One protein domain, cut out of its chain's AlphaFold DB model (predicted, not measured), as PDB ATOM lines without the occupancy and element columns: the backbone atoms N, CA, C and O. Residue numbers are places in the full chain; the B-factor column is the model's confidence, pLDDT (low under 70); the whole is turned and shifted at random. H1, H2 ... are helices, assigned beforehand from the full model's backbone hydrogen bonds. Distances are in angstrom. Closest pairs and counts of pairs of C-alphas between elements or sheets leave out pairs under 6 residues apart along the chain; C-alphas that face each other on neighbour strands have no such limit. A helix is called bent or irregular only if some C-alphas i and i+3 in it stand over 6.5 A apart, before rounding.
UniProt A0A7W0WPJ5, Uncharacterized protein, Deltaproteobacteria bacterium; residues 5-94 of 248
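Overview. This is residues 5 to 94 of the 248 residues of an uncharacterized protein of Deltaproteobacteria bacterium (UniProt A0A7W0WPJ5). What shape is it? H1, H2 and H4 run back and forth in a loose bundle. Short H3 is at one end; unnamed residues 71 to 94 fold back at the other. How large? 90 residues are printed, 55 of them in four named helices, H1 to H4 in chain order; the class is all helix, and the whole is compact, with a radius of gyration of the C-alphas of 13.6 A and spans of 38 by 28 by 23 A.

Along the chain. Where are the helices? H1, residues 5 to 23, begins at (120.673, 145.588, 150.982) and is 28.4 A long; H2, residues 26 to 43, is 25.7 A. H3 is residues 48 to 51; H4, residues 57 to 70, ends at (125.176, 132.566, 182.155). Which are irregular? H1 and H4: C-alphas 19 and 22 are 7.6 A apart, as are 65 and 68.

Arrangement. What touches? H2, with residues 26 to 33 alone, touches H4, opposite ways at a shallow tilt of 19 degrees; the closest C-alphas, Trp 26 and Leu 70, are 5.7 A apart. H3 only just touches H1 and H2, each with 3 pairs of C-alphas within 8 A. H1 is near H2 and H4. And the backbones? Every O i to N i+4 pair is within hydrogen-bond range in H2, 11 of 15 in H1, 8 of 10 in H4; H3 is too short.

Size, cuts and confidence. Any cut or long link? The printed part has no cut, and its three links are tight. Where is confidence low? pLDDT is under 70 in residues 5 to 18, 54 to 55 and 92 to 94.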
ATOM      1  N   GLU A   5     121.647 146.425 150.275       65.69
ATOM      2  CA  GLU A   5     120.673 145.588 150.982       65.69
ATOM      3  C   GLU A   5     121.316 144.450 151.794       65.69
ATOM      4  O   GLU A   5     120.862 144.146 152.896       65.69
ATOM      5  N   GLU A   6     122.405 143.854 151.306       61.47
ATOM      6  CA  GLU A   6     123.109 142.754 151.976       61.47
ATOM      7  C   GLU A   6     123.828 143.219 153.255       61.47
ATOM      8  O   GLU A   6     123.786 142.550 154.292       61.47
ATOM      9  N   HIS A   7     124.436 144.408 153.211       62.28
ATOM     10  CA  HIS A   7     125.078 145.027 154.375       62.28
ATOM     11  C   HIS A   7     124.050 145.436 155.442       62.28
ATOM     12  O   HIS A   7     124.295 145.267 156.640       62.28
ATOM     13  N   ASP A   8     122.891 145.947 155.019       68.88
ATOM     14  CA  ASP A   8     121.808 146.334 155.926       68.88
ATOM     15  C   ASP A   8     121.179 145.102 156.602       68.88
ATOM     16  O   ASP A   8     120.910 145.121 157.803       68.88
ATOM     17  N   LEU A   9     121.042 143.982 155.881       66.12
ATOM     18  CA  LEU A   9     120.542 142.725 156.443       66.12
ATOM     19  C   LEU A   9     121.441 142.207 157.576       66.12
ATOM     20  O   LEU A   9     120.947 141.921 158.667       66.12
ATOM     21  N   LEU A  10     122.761 142.139 157.368       64.19
ATOM     22  CA  LEU A  10     123.687 141.702 158.420       64.19
ATOM     23  C   LEU A  10     123.718 142.660 159.607       64.19
ATOM     24  O   LEU A  10     123.755 142.208 160.750       64.19
ATOM     25  N   ALA A  11     123.686 143.972 159.369       66.88
ATOM     26  CA  ALA A  11     123.657 144.958 160.445       66.88
ATOM     27  C   ALA A  11     122.371 144.851 161.282       66.88
ATOM     28  O   ALA A  11     122.429 144.941 162.511       66.88
ATOM     29  N   ARG A  12     121.223 144.604 160.635       67.00
ATOM     30  CA  ARG A  12     119.923 144.370 161.285       67.00
ATOM     31  C   ARG A  12     119.870 143.060 162.051       67.00
ATOM     32  O   ARG A  12     119.188 142.994 163.065       67.00
ATOM     33  N   VAL A  13     120.590 142.042 161.591       66.00
ATOM     34  CA  VAL A  13     120.748 140.788 162.324       66.00
ATOM     35  C   VAL A  13     121.694 141.005 163.512       66.00
ATOM     36  O   VAL A  13     121.355 140.619 164.618       66.00
ATOM     37  N   ARG A  14     122.826 141.702 163.343       66.69
ATOM     38  CA  ARG A  14     123.877 141.843 164.370       66.69
ATOM     39  C   ARG A  14     123.533 142.800 165.517       66.69
ATOM     40  O   ARG A  14     123.786 142.459 166.670       66.69
ATOM     41  N   ARG A  15     122.963 143.978 165.231       69.00
ATOM     42  CA  ARG A  15     122.675 145.019 166.247       69.00
ATOM     43  C   ARG A  15     121.792 144.530 167.398       69.00
ATOM     44  O   ARG A  15     122.204 144.682 168.543       69.00
ATOM     45  N   PRO A  16     120.642 143.875 167.140       65.38
ATOM     46  CA  PRO A  16     119.808 143.336 168.207       65.38
ATOM     47  C   PRO A  16     120.554 142.367 169.126       65.38
ATOM     48  O   PRO A  16     120.190 142.245 170.289       65.38
ATOM     49  N   PHE A  17     121.595 141.689 168.638       64.50
ATOM     50  CA  PHE A  17     122.377 140.748 169.434       64.50
ATOM     51  C   PHE A  17     123.450 141.417 170.286       64.50
ATOM     52  O   PHE A  17     123.628 141.031 171.440       64.50
ATOM     53  N   GLU A  18     124.137 142.422 169.741       67.00
ATOM     54  CA  GLU A  18     125.095 143.224 170.509       67.00
ATOM     55  C   GLU A  18     124.379 143.964 171.655       67.00
ATOM     56  O   GLU A  18     124.881 143.985 172.779       67.00
ATOM     57  N   ASP A  19     123.164 144.463 171.402       70.75
ATOM     58  CA  ASP A  19     122.363 145.203 172.383       70.75
ATOM     59  C   ASP A  19     121.648 144.289 173.399       70.75
ATOM     60  O   ASP A  19     121.436 144.674 174.553       70.75
ATOM     61  N   ALA A  20     121.274 143.066 173.005       71.19
ATOM     62  CA  ALA A  20     120.557 142.131 173.875       71.19
ATOM     63  C   ALA A  20     121.471 141.284 174.769       71.19
ATOM     64  O   ALA A  20     120.959 140.644 175.688       71.19
ATOM     65  N   TRP A  21     122.792 141.278 174.540       70.81
ATOM     66  CA  TRP A  21     123.724 140.378 175.233       70.81
ATOM     67  C   TRP A  21     123.571 140.331 176.764       70.81
ATOM     68  O   TRP A  21     123.542 139.235 177.319       70.81
ATOM     69  N   PRO A  22     123.380 141.460 177.478       72.75
ATOM     70  CA  PRO A  22     123.216 141.437 178.934       72.75
ATOM     71  C   PRO A  22     121.922 140.765 179.427       72.75
ATOM     72  O   PRO A  22     121.721 140.652 180.631       72.75
ATOM     73  N   ARG A  23     121.004 140.402 178.523       81.44
ATOM     74  CA  ARG A  23     119.644 139.934 178.836       81.44
ATOM     75  C   ARG A  23     119.287 138.600 178.180       81.44
ATOM     76  O   ARG A  23     118.168 138.130 178.377       81.44
ATOM     77  N   ILE A  24     120.175 138.010 177.378       84.69
ATOM     78  CA  ILE A  24     119.910 136.710 176.755       84.69
ATOM     79  C   ILE A  24     120.306 135.568 177.689       84.69
ATOM     80  O   ILE A  24     121.318 135.626 178.383       84.69
ATOM     81  N   SER A  25     119.502 134.513 177.677       87.44
ATOM     82  CA  SER A  25     119.829 133.238 178.301       87.44
ATOM     83  C   SER A  25     120.864 132.466 177.471       87.44
ATOM     84  O   SER A  25     121.066 132.737 176.280       87.44
ATOM     85  N   TRP A  26     121.539 131.499 178.097       88.62
ATOM     86  CA  TRP A  26     122.611 130.743 177.450       88.62
ATOM     87  C   TRP A  26     122.129 129.874 176.280       88.62
ATOM     88  O   TRP A  26     122.779 129.872 175.238       88.62
ATOM     89  N   ASP A  27     120.974 129.204 176.373       87.75
ATOM     90  CA  ASP A  27     120.311 128.531 175.236       87.75
ATOM     91  C   ASP A  27     120.123 129.462 174.044       87.75
ATOM     92  O   ASP A  27     120.399 129.083 172.905       87.75
ATOM     93  N   ARG A  28     119.709 130.702 174.302       86.62
ATOM     94  CA  ARG A  28     119.476 131.677 173.246       86.62
ATOM     95  C   ARG A  28     120.787 132.118 172.608       86.62
ATOM     96  O   ARG A  28     120.861 132.177 171.382       86.62
ATOM     97  N   ALA A  29     121.832 132.337 173.408       86.56
ATOM     98  CA  ALA A  29     123.184 132.586 172.907       86.56
ATOM     99  C   ALA A  29     123.701 131.413 172.050       86.56
ATOM    100  O   ALA A  29     124.227 131.625 170.955       86.56
ATOM    101  N   CYS A  30     123.481 130.177 172.501       88.50
ATOM    102  CA  CYS A  30     123.875 128.962 171.793       88.50
ATOM    103  C   CYS A  30     123.138 128.785 170.459       88.50
ATOM    104  O   CYS A  30     123.765 128.497 169.438       88.50
ATOM    105  N   ALA A  31     121.819 128.981 170.454       87.62
ATOM    106  CA  ALA A  31     120.984 128.909 169.259       87.62
ATOM    107  C   ALA A  31     121.371 129.984 168.241       87.62
ATOM    108  O   ALA A  31     121.465 129.706 167.047       87.62
ATOM    109  N   MET A  32     121.665 131.195 168.714       82.75
ATOM    110  CA  MET A  32     122.161 132.277 167.872       82.75
ATOM    111  C   MET A  32     123.509 131.928 167.237       82.75
ATOM    112  O   MET A  32     123.658 132.070 166.025       82.75
ATOM    113  N   ARG A  33     124.475 131.429 168.022       86.38
ATOM    114  CA  ARG A  33     125.787 131.007 167.510       86.38
ATOM    115  C   ARG A  33     125.648 129.934 166.426       86.38
ATOM    116  O   ARG A  33     126.223 130.106 165.353       86.38
ATOM    117  N   SER A  34     124.833 128.904 166.676       87.31
ATOM    118  CA  SER A  34     124.522 127.855 165.694       87.31
ATOM    119  C   SER A  34     123.848 128.420 164.436       87.31
ATOM    120  O   SER A  34     124.176 128.020 163.323       87.31
ATOM    121  N   GLY A  35     122.918 129.368 164.587       85.19
ATOM    122  CA  GLY A  35     122.227 129.998 163.461       85.19
ATOM    123  C   GLY A  35     123.176 130.777 162.551       85.19
ATOM    124  O   GLY A  35     123.075 130.691 161.330       85.19
ATOM    125  N   PHE A  36     124.145 131.487 163.127       82.19
ATOM    126  CA  PHE A  36     125.176 132.172 162.352       82.19
ATOM    127  C   PHE A  36     126.109 131.220 161.606       82.19
ATOM    128  O   PHE A  36     126.500 131.526 160.481       82.19
ATOM    129  N   GLU A  37     126.461 130.079 162.196       82.12
ATOM    130  CA  GLU A  37     127.236 129.055 161.487       82.12
ATOM    131  C   GLU A  37     126.442 128.460 160.330       82.12
ATOM    132  O   GLU A  37     126.960 128.399 159.221       82.12
ATOM    133  N   ALA A  38     125.158 128.159 160.531       82.12
ATOM    134  CA  ALA A  38     124.296 127.694 159.449       82.12
ATOM    135  C   ALA A  38     124.183 128.727 158.314       82.12
ATOM    136  O   ALA A  38     124.288 128.372 157.141       82.12
ATOM    137  N   LEU A  39     124.014 130.015 158.640       77.00
ATOM    138  CA  LEU A  39     124.007 131.088 157.640       77.00
ATOM    139  C   LEU A  39     125.340 131.162 156.896       77.00
ATOM    140  O   LEU A  39     125.348 131.266 155.672       77.00
ATOM    141  N   ARG A  40     126.464 131.082 157.613       81.50
ATOM    142  CA  ARG A  40     127.789 131.042 156.995       81.50
ATOM    143  C   ARG A  40     127.881 129.884 156.011       81.50
ATOM    144  O   ARG A  40     128.234 130.121 154.866       81.50
ATOM    145  N   ASP A  41     127.524 128.677 156.423       79.50
ATOM    146  CA  ASP A  41     127.678 127.473 155.607       79.50
ATOM    147  C   ASP A  41     126.756 127.496 154.367       79.50
ATOM    148  O   ASP A  41     127.152 127.063 153.285       79.50
ATOM    149  N   ILE A  42     125.551 128.072 154.485       81.75
ATOM    150  CA  ILE A  42     124.628 128.280 153.354       81.75
ATOM    151  C   ILE A  42     125.186 129.314 152.367       81.75
ATOM    152  O   ILE A  42     125.146 129.107 151.151       81.75
ATOM    153  N   PHE A  43     125.693 130.440 152.871       79.81
ATOM    154  CA  PHE A  43     126.088 131.578 152.042       79.81
ATOM    155  C   PHE A  43     127.566 131.578 151.642       79.81
ATOM    156  O   PHE A  43     127.934 132.364 150.773       79.81
ATOM    157  N   GLU A  44     128.410 130.696 152.181       82.75
ATOM    158  CA  GLU A  44     129.856 130.655 151.908       82.75
ATOM    159  C   GLU A  44     130.152 130.595 150.404       82.75
ATOM    160  O   GLU A  44     131.015 131.314 149.899       82.75
ATOM    161  N   ARG A  45     129.379 129.789 149.667       75.62
ATOM    162  CA  ARG A  45     129.542 129.615 148.216       75.62
ATOM    163  C   ARG A  45     128.897 130.722 147.386       75.62
ATOM    164  O   ARG A  45     129.344 130.977 146.272       75.62
ATOM    165  N   HIS A  46     127.836 131.347 147.896       80.62
ATOM    166  CA  HIS A  46     126.971 132.242 147.117       80.62
ATOM    167  C   HIS A  46     127.214 133.728 147.406       80.62
ATOM    168  O   HIS A  46     126.990 134.561 146.533       80.62
ATOM    169  N   ALA A  47     127.707 134.058 148.598       81.06
ATOM    170  CA  ALA A  47     127.976 135.415 149.056       81.06
ATOM    171  C   ALA A  47     129.201 135.451 150.003       81.06
ATOM    172  O   ALA A  47     129.084 135.817 151.173       81.06
ATOM    173  N   PRO A  48     130.416 135.113 149.527       75.31
ATOM    174  CA  PRO A  48     131.616 135.062 150.371       75.31
ATOM    175  C   PRO A  48     131.980 136.422 150.990       75.31
ATOM    176  O   PRO A  48     132.501 136.482 152.099       75.31
ATOM    177  N   ALA A  49     131.661 137.528 150.307       75.75
ATOM    178  CA  ALA A  49     131.848 138.878 150.839       75.75
ATOM    179  C   ALA A  49     130.912 139.187 152.023       75.75
ATOM    180  O   ALA A  49     131.269 139.990 152.882       75.75
ATOM    181  N   LEU A  50     129.737 138.551 152.067       70.88
ATOM    182  CA  LEU A  50     128.794 138.623 153.181       70.88
ATOM    183  C   LEU A  50     129.312 137.795 154.356       70.88
ATOM    184  O   LEU A  50     129.421 138.294 155.469       70.88
ATOM    185  N   VAL A  51     129.727 136.558 154.074       72.62
ATOM    186  CA  VAL A  51     130.334 135.639 155.045       72.62
ATOM    187  C   VAL A  51     131.578 136.232 155.710       72.62
ATOM    188  O   VAL A  51     131.739 136.120 156.922       72.62
ATOM    189  N   ALA A  52     132.432 136.919 154.948       70.12
ATOM    190  CA  ALA A  52     133.617 137.588 155.481       70.12
ATOM    191  C   ALA A  52     133.285 138.723 156.471       70.12
ATOM    192  O   ALA A  52     134.138 139.109 157.267       70.12
ATOM    193  N   GLN A  53     132.061 139.262 156.435       70.00
ATOM    194  CA  GLN A  53     131.590 140.305 157.352       70.00
ATOM    195  C   GLN A  53     130.896 139.738 158.599       70.00
ATOM    196  O   GLN A  53     130.701 140.467 159.578       70.00
ATOM    197  N   THR A  54     130.557 138.448 158.603       69.00
ATOM    198  CA  THR A  54     130.017 137.723 159.759       69.00
ATOM    199  C   THR A  54     131.156 137.302 160.693       69.00
ATOM    200  O   THR A  54     131.486 136.126 160.835       69.00
ATOM    201  N   ASP A  55     131.796 138.286 161.332       68.12
ATOM    202  CA  ASP A  55     132.820 138.028 162.348       68.12
ATOM    203  C   ASP A  55     132.180 137.474 163.629       68.12
ATOM    204  O   ASP A  55     131.612 138.198 164.451       68.12
ATOM    205  N   MET A  56     132.299 136.160 163.794       73.81
ATOM    206  CA  MET A  56     131.781 135.436 164.950       73.81
ATOM    207  C   MET A  56     132.703 135.482 166.166       73.81
ATOM    208  O   MET A  56     132.269 135.112 167.258       73.81
ATOM    209  N   SER A  57     133.924 136.003 166.015       73.81
ATOM    210  CA  SER A  57     134.908 136.094 167.097       73.81
ATOM    211  C   SER A  57     134.380 136.944 168.247       73.81
ATOM    212  O   SER A  57     134.623 136.638 169.408       73.81
ATOM    213  N   ARG A  58     133.606 137.995 167.946       73.62
ATOM    214  CA  ARG A  58     132.979 138.839 168.974       73.62
ATOM    215  C   ARG A  58     131.890 138.108 169.750       73.62
ATOM    216  O   ARG A  58     131.818 138.260 170.965       73.62
ATOM    217  N   VAL A  59     131.055 137.323 169.066       76.94
ATOM    218  CA  VAL A  59     130.012 136.510 169.714       76.94
ATOM    219  C   VAL A  59     130.668 135.465 170.610       76.94
ATOM    220  O   VAL A  59     130.307 135.344 171.774       76.94
ATOM    221  N   GLU A  60     131.687 134.777 170.104       81.06
ATOM    222  CA  GLU A  60     132.449 133.780 170.853       81.06
ATOM    223  C   GLU A  60     133.156 134.381 172.075       81.06
ATOM    224  O   GLU A  60     133.002 133.878 173.183       81.06
ATOM    225  N   GLN A  61     133.853 135.511 171.919       77.62
ATOM    226  CA  GLN A  61     134.487 136.223 173.034       77.62
ATOM    227  C   GLN A  61     133.478 136.611 174.114       77.62
ATOM    228  O   GLN A  61     133.772 136.497 175.302       77.62
ATOM    229  N   ARG A  62     132.279 137.045 173.717       80.62
ATOM    230  CA  ARG A  62     131.200 137.371 174.652       80.62
ATOM    231  C   ARG A  62     130.649 136.127 175.349       80.62
ATOM    232  O   ARG A  62     130.398 136.185 176.550       80.62
ATOM    233  N   MET A  63     130.508 135.006 174.639       84.19
ATOM    234  CA  MET A  63     130.144 133.718 175.242       84.19
ATOM    235  C   MET A  63     131.183 133.263 176.258       84.19
ATOM    236  O   MET A  63     130.802 132.840 177.337       84.19
ATOM    237  N   ILE A  64     132.475 133.415 175.969       81.12
ATOM    238  CA  ILE A  64     133.553 133.072 176.903       81.12
ATOM    239  C   ILE A  64     133.534 134.006 178.119       81.12
ATOM    240  O   ILE A  64     133.544 133.545 179.254       81.12
ATOM    241  N   GLN A  65     133.456 135.322 177.892       81.75
ATOM    242  CA  GLN A  65     133.486 136.334 178.953       81.75
ATOM    243  C   GLN A  65     132.333 136.180 179.951       81.75
ATOM    244  O   GLN A  65     132.502 136.435 181.141       81.75
ATOM    245  N   HIS A  66     131.153 135.806 179.461       81.81
ATOM    246  CA  HIS A  66     129.940 135.691 180.268       81.81
ATOM    247  C   HIS A  66     129.540 134.235 180.543       81.81
ATOM    248  O   HIS A  66     128.545 133.990 181.222       81.81
ATOM    249  N   GLY A  67     130.299 133.264 180.034       82.50
ATOM    250  CA  GLY A  67     129.931 131.852 180.049       82.50
ATOM    251  C   GLY A  67     129.786 131.311 181.454       82.50
ATOM    252  O   GLY A  67     128.769 130.707 181.765       82.50
ATOM    253  N   GLU A  68     130.737 131.599 182.340       81.12
ATOM    254  CA  GLU A  68     130.699 131.112 183.726       81.12
ATOM    255  C   GLU A  68     129.478 131.606 184.513       81.12
ATOM    256  O   GLU A  68     129.023 130.932 185.432       81.12
ATOM    257  N   THR A  69     128.937 132.774 184.156       81.81
ATOM    258  CA  THR A  69     127.788 133.377 184.848       81.81
ATOM    259  C   THR A  69     126.450 133.029 184.211       81.81
ATOM    260  O   THR A  69     125.446 132.965 184.917       81.81
ATOM    261  N   LEU A  70     126.413 132.824 182.893       80.88
ATOM    262  CA  LEU A  70     125.176 132.566 182.155       80.88
ATOM    263  C   LEU A  70     124.926 131.080 181.896       80.88
ATOM    264  O   LEU A  70     123.775 130.701 181.679       80.88
ATOM    265  N   PHE A  71     125.970 130.249 181.885       81.94
ATOM    266  CA  PHE A  71     125.847 128.832 181.576       81.94
ATOM    267  C   PHE A  71     124.986 128.122 182.609       81.94
ATOM    268  O   PHE A  71     125.310 128.039 183.794       81.94
ATOM    269  N   VAL A  72     123.913 127.530 182.108       80.06
ATOM    270  CA  VAL A  72     123.090 126.592 182.851       80.06
ATOM    271  C   VAL A  72     123.155 125.275 182.086       80.06
ATOM    272  O   VAL A  72     122.819 125.266 180.897       80.06
ATOM    273  N   PRO A  73     123.596 124.167 182.713       74.44
ATOM    274  CA  PRO A  73     123.499 122.849 182.104       74.44
ATOM    275  C   PRO A  73     122.055 122.603 181.665       74.44
ATOM    276  O   PRO A  73     121.138 122.569 182.484       74.44
ATOM    277  N   GLN A  74     121.853 122.471 180.362       73.38
ATOM    278  CA  GLN A  74     120.540 122.344 179.742       73.38
ATOM    279  C   GLN A  74     120.502 121.123 178.838       73.38
ATOM    280  O   GLN A  74     121.543 120.576 178.461       73.38
ATOM    281  N   GLN A  75     119.296 120.690 178.479       79.88
ATOM    282  CA  GLN A  75     119.144 119.622 177.504       79.88
ATOM    283  C   GLN A  75     119.713 120.092 176.161       79.88
ATOM    284  O   GLN A  75     119.246 121.067 175.573       79.88
ATOM    285  N   ILE A  76     120.756 119.407 175.704       86.44
ATOM    286  CA  ILE A  76     121.363 119.641 174.397       86.44
ATOM    287  C   ILE A  76     120.345 119.188 173.343       86.44
ATOM    288  O   ILE A  76     119.885 118.047 173.442       86.44
ATOM    289  N   PRO A  77     119.982 120.024 172.351       89.50
ATOM    290  CA  PRO A  77     119.048 119.621 171.308       89.50
ATOM    291  C   PRO A  77     119.521 118.366 170.568       89.50
ATOM    292  O   PRO A  77     120.718 118.218 170.280       89.50
ATOM    293  N   ASP A  78     118.585 117.484 170.226       88.00
ATOM    294  CA  ASP A  78     118.890 116.263 169.484       88.00
ATOM    295  C   ASP A  78     119.576 116.590 168.152       88.00
ATOM    296  O   ASP A  78     119.196 117.515 167.433       88.00
ATOM    297  N   GLY A  79     120.629 115.835 167.833       85.62
ATOM    298  CA  GLY A  79     121.418 116.046 166.618       85.62
ATOM    299  C   GLY A  79     122.416 117.211 166.676       85.62
ATOM    300  O   GLY A  79     123.078 117.465 165.672       85.62
ATOM    301  N   THR A  80     122.584 117.893 167.819       82.88
ATOM    302  CA  THR A  80     123.620 118.935 167.969       82.88
ATOM    303  C   THR A  80     125.023 118.343 167.750       82.88
ATOM    304  O   THR A  80     125.404 117.416 168.480       82.88
ATOM    305  N   PRO A  81     125.828 118.878 166.807       79.94
ATOM    306  CA  PRO A  81     127.167 118.366 166.534       79.94
ATOM    307  C   PRO A  81     128.075 118.374 167.769       79.94
ATOM    308  O   PRO A  81     127.991 119.250 168.632       79.94
ATOM    309  N   SER A  82     128.991 117.406 167.848       75.94
ATOM    310  CA  SER A  82     129.935 117.282 168.969       75.94
ATOM    311  C   SER A  82     130.859 118.494 169.122       75.94
ATOM    312  O   SER A  82     131.234 118.815 170.247       75.94
ATOM    313  N   HIS A  83     131.175 119.185 168.023       71.94
ATOM    314  CA  HIS A  83     132.030 120.375 168.012       71.94
ATOM    315  C   HIS A  83     131.314 121.663 168.458       71.94
ATOM    316  O   HIS A  83     131.973 122.675 168.675       71.94
ATOM    317  N   HIS A  84     129.986 121.646 168.658       84.56
ATOM    318  CA  HIS A  84     129.256 122.786 169.224       84.56
ATOM    319  C   HIS A  84     129.371 122.781 170.755       84.56
ATOM    320  O   HIS A  84     128.395 122.585 171.490       84.56
ATOM    321  N   TRP A  85     130.594 122.954 171.243       85.25
ATOM    322  CA  TRP A  85     130.931 122.871 172.660       85.25
ATOM    323  C   TRP A  85     130.113 123.812 173.542       85.25
ATOM    324  O   TRP A  85     129.869 123.494 174.704       85.25
ATOM    325  N   TRP A  86     129.658 124.943 172.999       87.75
ATOM    326  CA  TRP A  86     128.916 125.958 173.742       87.75
ATOM    327  C   TRP A  86     127.572 125.444 174.264       87.75
ATOM    328  O   TRP A  86     127.075 125.937 175.268       87.75
ATOM    329  N   TRP A  87     127.011 124.387 173.670       88.75
ATOM    330  CA  TRP A  87     125.844 123.698 174.235       88.75
ATOM    331  C   TRP A  87     126.169 122.832 175.455       88.75
ATOM    332  O   TRP A  87     125.269 122.446 176.195       88.75
ATOM    333  N   ARG A  88     127.443 122.487 175.641       86.44
ATOM    334  CA  ARG A  88     127.932 121.478 176.589       86.44
ATOM    335  C   ARG A  88     128.728 122.088 177.740       86.44
ATOM    336  O   ARG A  88     128.852 121.447 178.778       86.44
ATOM    337  N   SER A  89     129.280 123.285 177.558       83.44
ATOM    338  CA  SER A  89     130.168 123.927 178.524       83.44
ATOM    339  C   SER A  89     130.124 125.454 178.420       83.44
ATOM    340  O   SER A  89     130.003 126.007 177.328       83.44
ATOM    341  N   ALA A  90     130.291 126.117 179.567       80.56
ATOM    342  CA  ALA A  90     130.536 127.556 179.701       80.56
ATOM    343  C   ALA A  90     131.871 127.995 179.084       80.56
ATOM    344  O   ALA A  90     132.043 129.143 178.677       80.56
ATOM    345  N   VAL A  91     132.829 127.070 179.073       71.50
ATOM    346  CA  VAL A  91     134.208 127.300 178.666       71.50
ATOM    347  C   VAL A  91     134.509 126.386 177.483       71.50
ATOM    348  O   VAL A  91     134.210 125.188 177.567       71.50
ATOM    349  N   PRO A  92     135.114 126.901 176.405       67.50
ATOM    350  CA  PRO A  92     135.527 126.060 175.299       67.50
ATOM    351  C   PRO A  92     136.456 124.948 175.807       67.50
ATOM    352  O   PRO A  92     137.379 125.243 176.577       67.50
ATOM    353  N   PRO A  93     136.232 123.667 175.459       60.41
ATOM    354  CA  PRO A  93     137.125 122.572 175.817       60.41
ATOM    355  C   PRO A  93     138.523 122.891 175.293       60.41
ATOM    356  O   PRO A  93     138.726 122.773 174.096       60.41
ATOM    357  N   ARG A  94     139.443 123.346 176.173       57.06
ATOM    358  CA  ARG A  94     140.811 123.859 175.890       57.06
ATOM    359  C   ARG A  94     141.210 123.733 174.411       57.06
ATOM    360  O   ARG A  94     141.876 122.798 173.975       57.06
TER     361      ARG A  94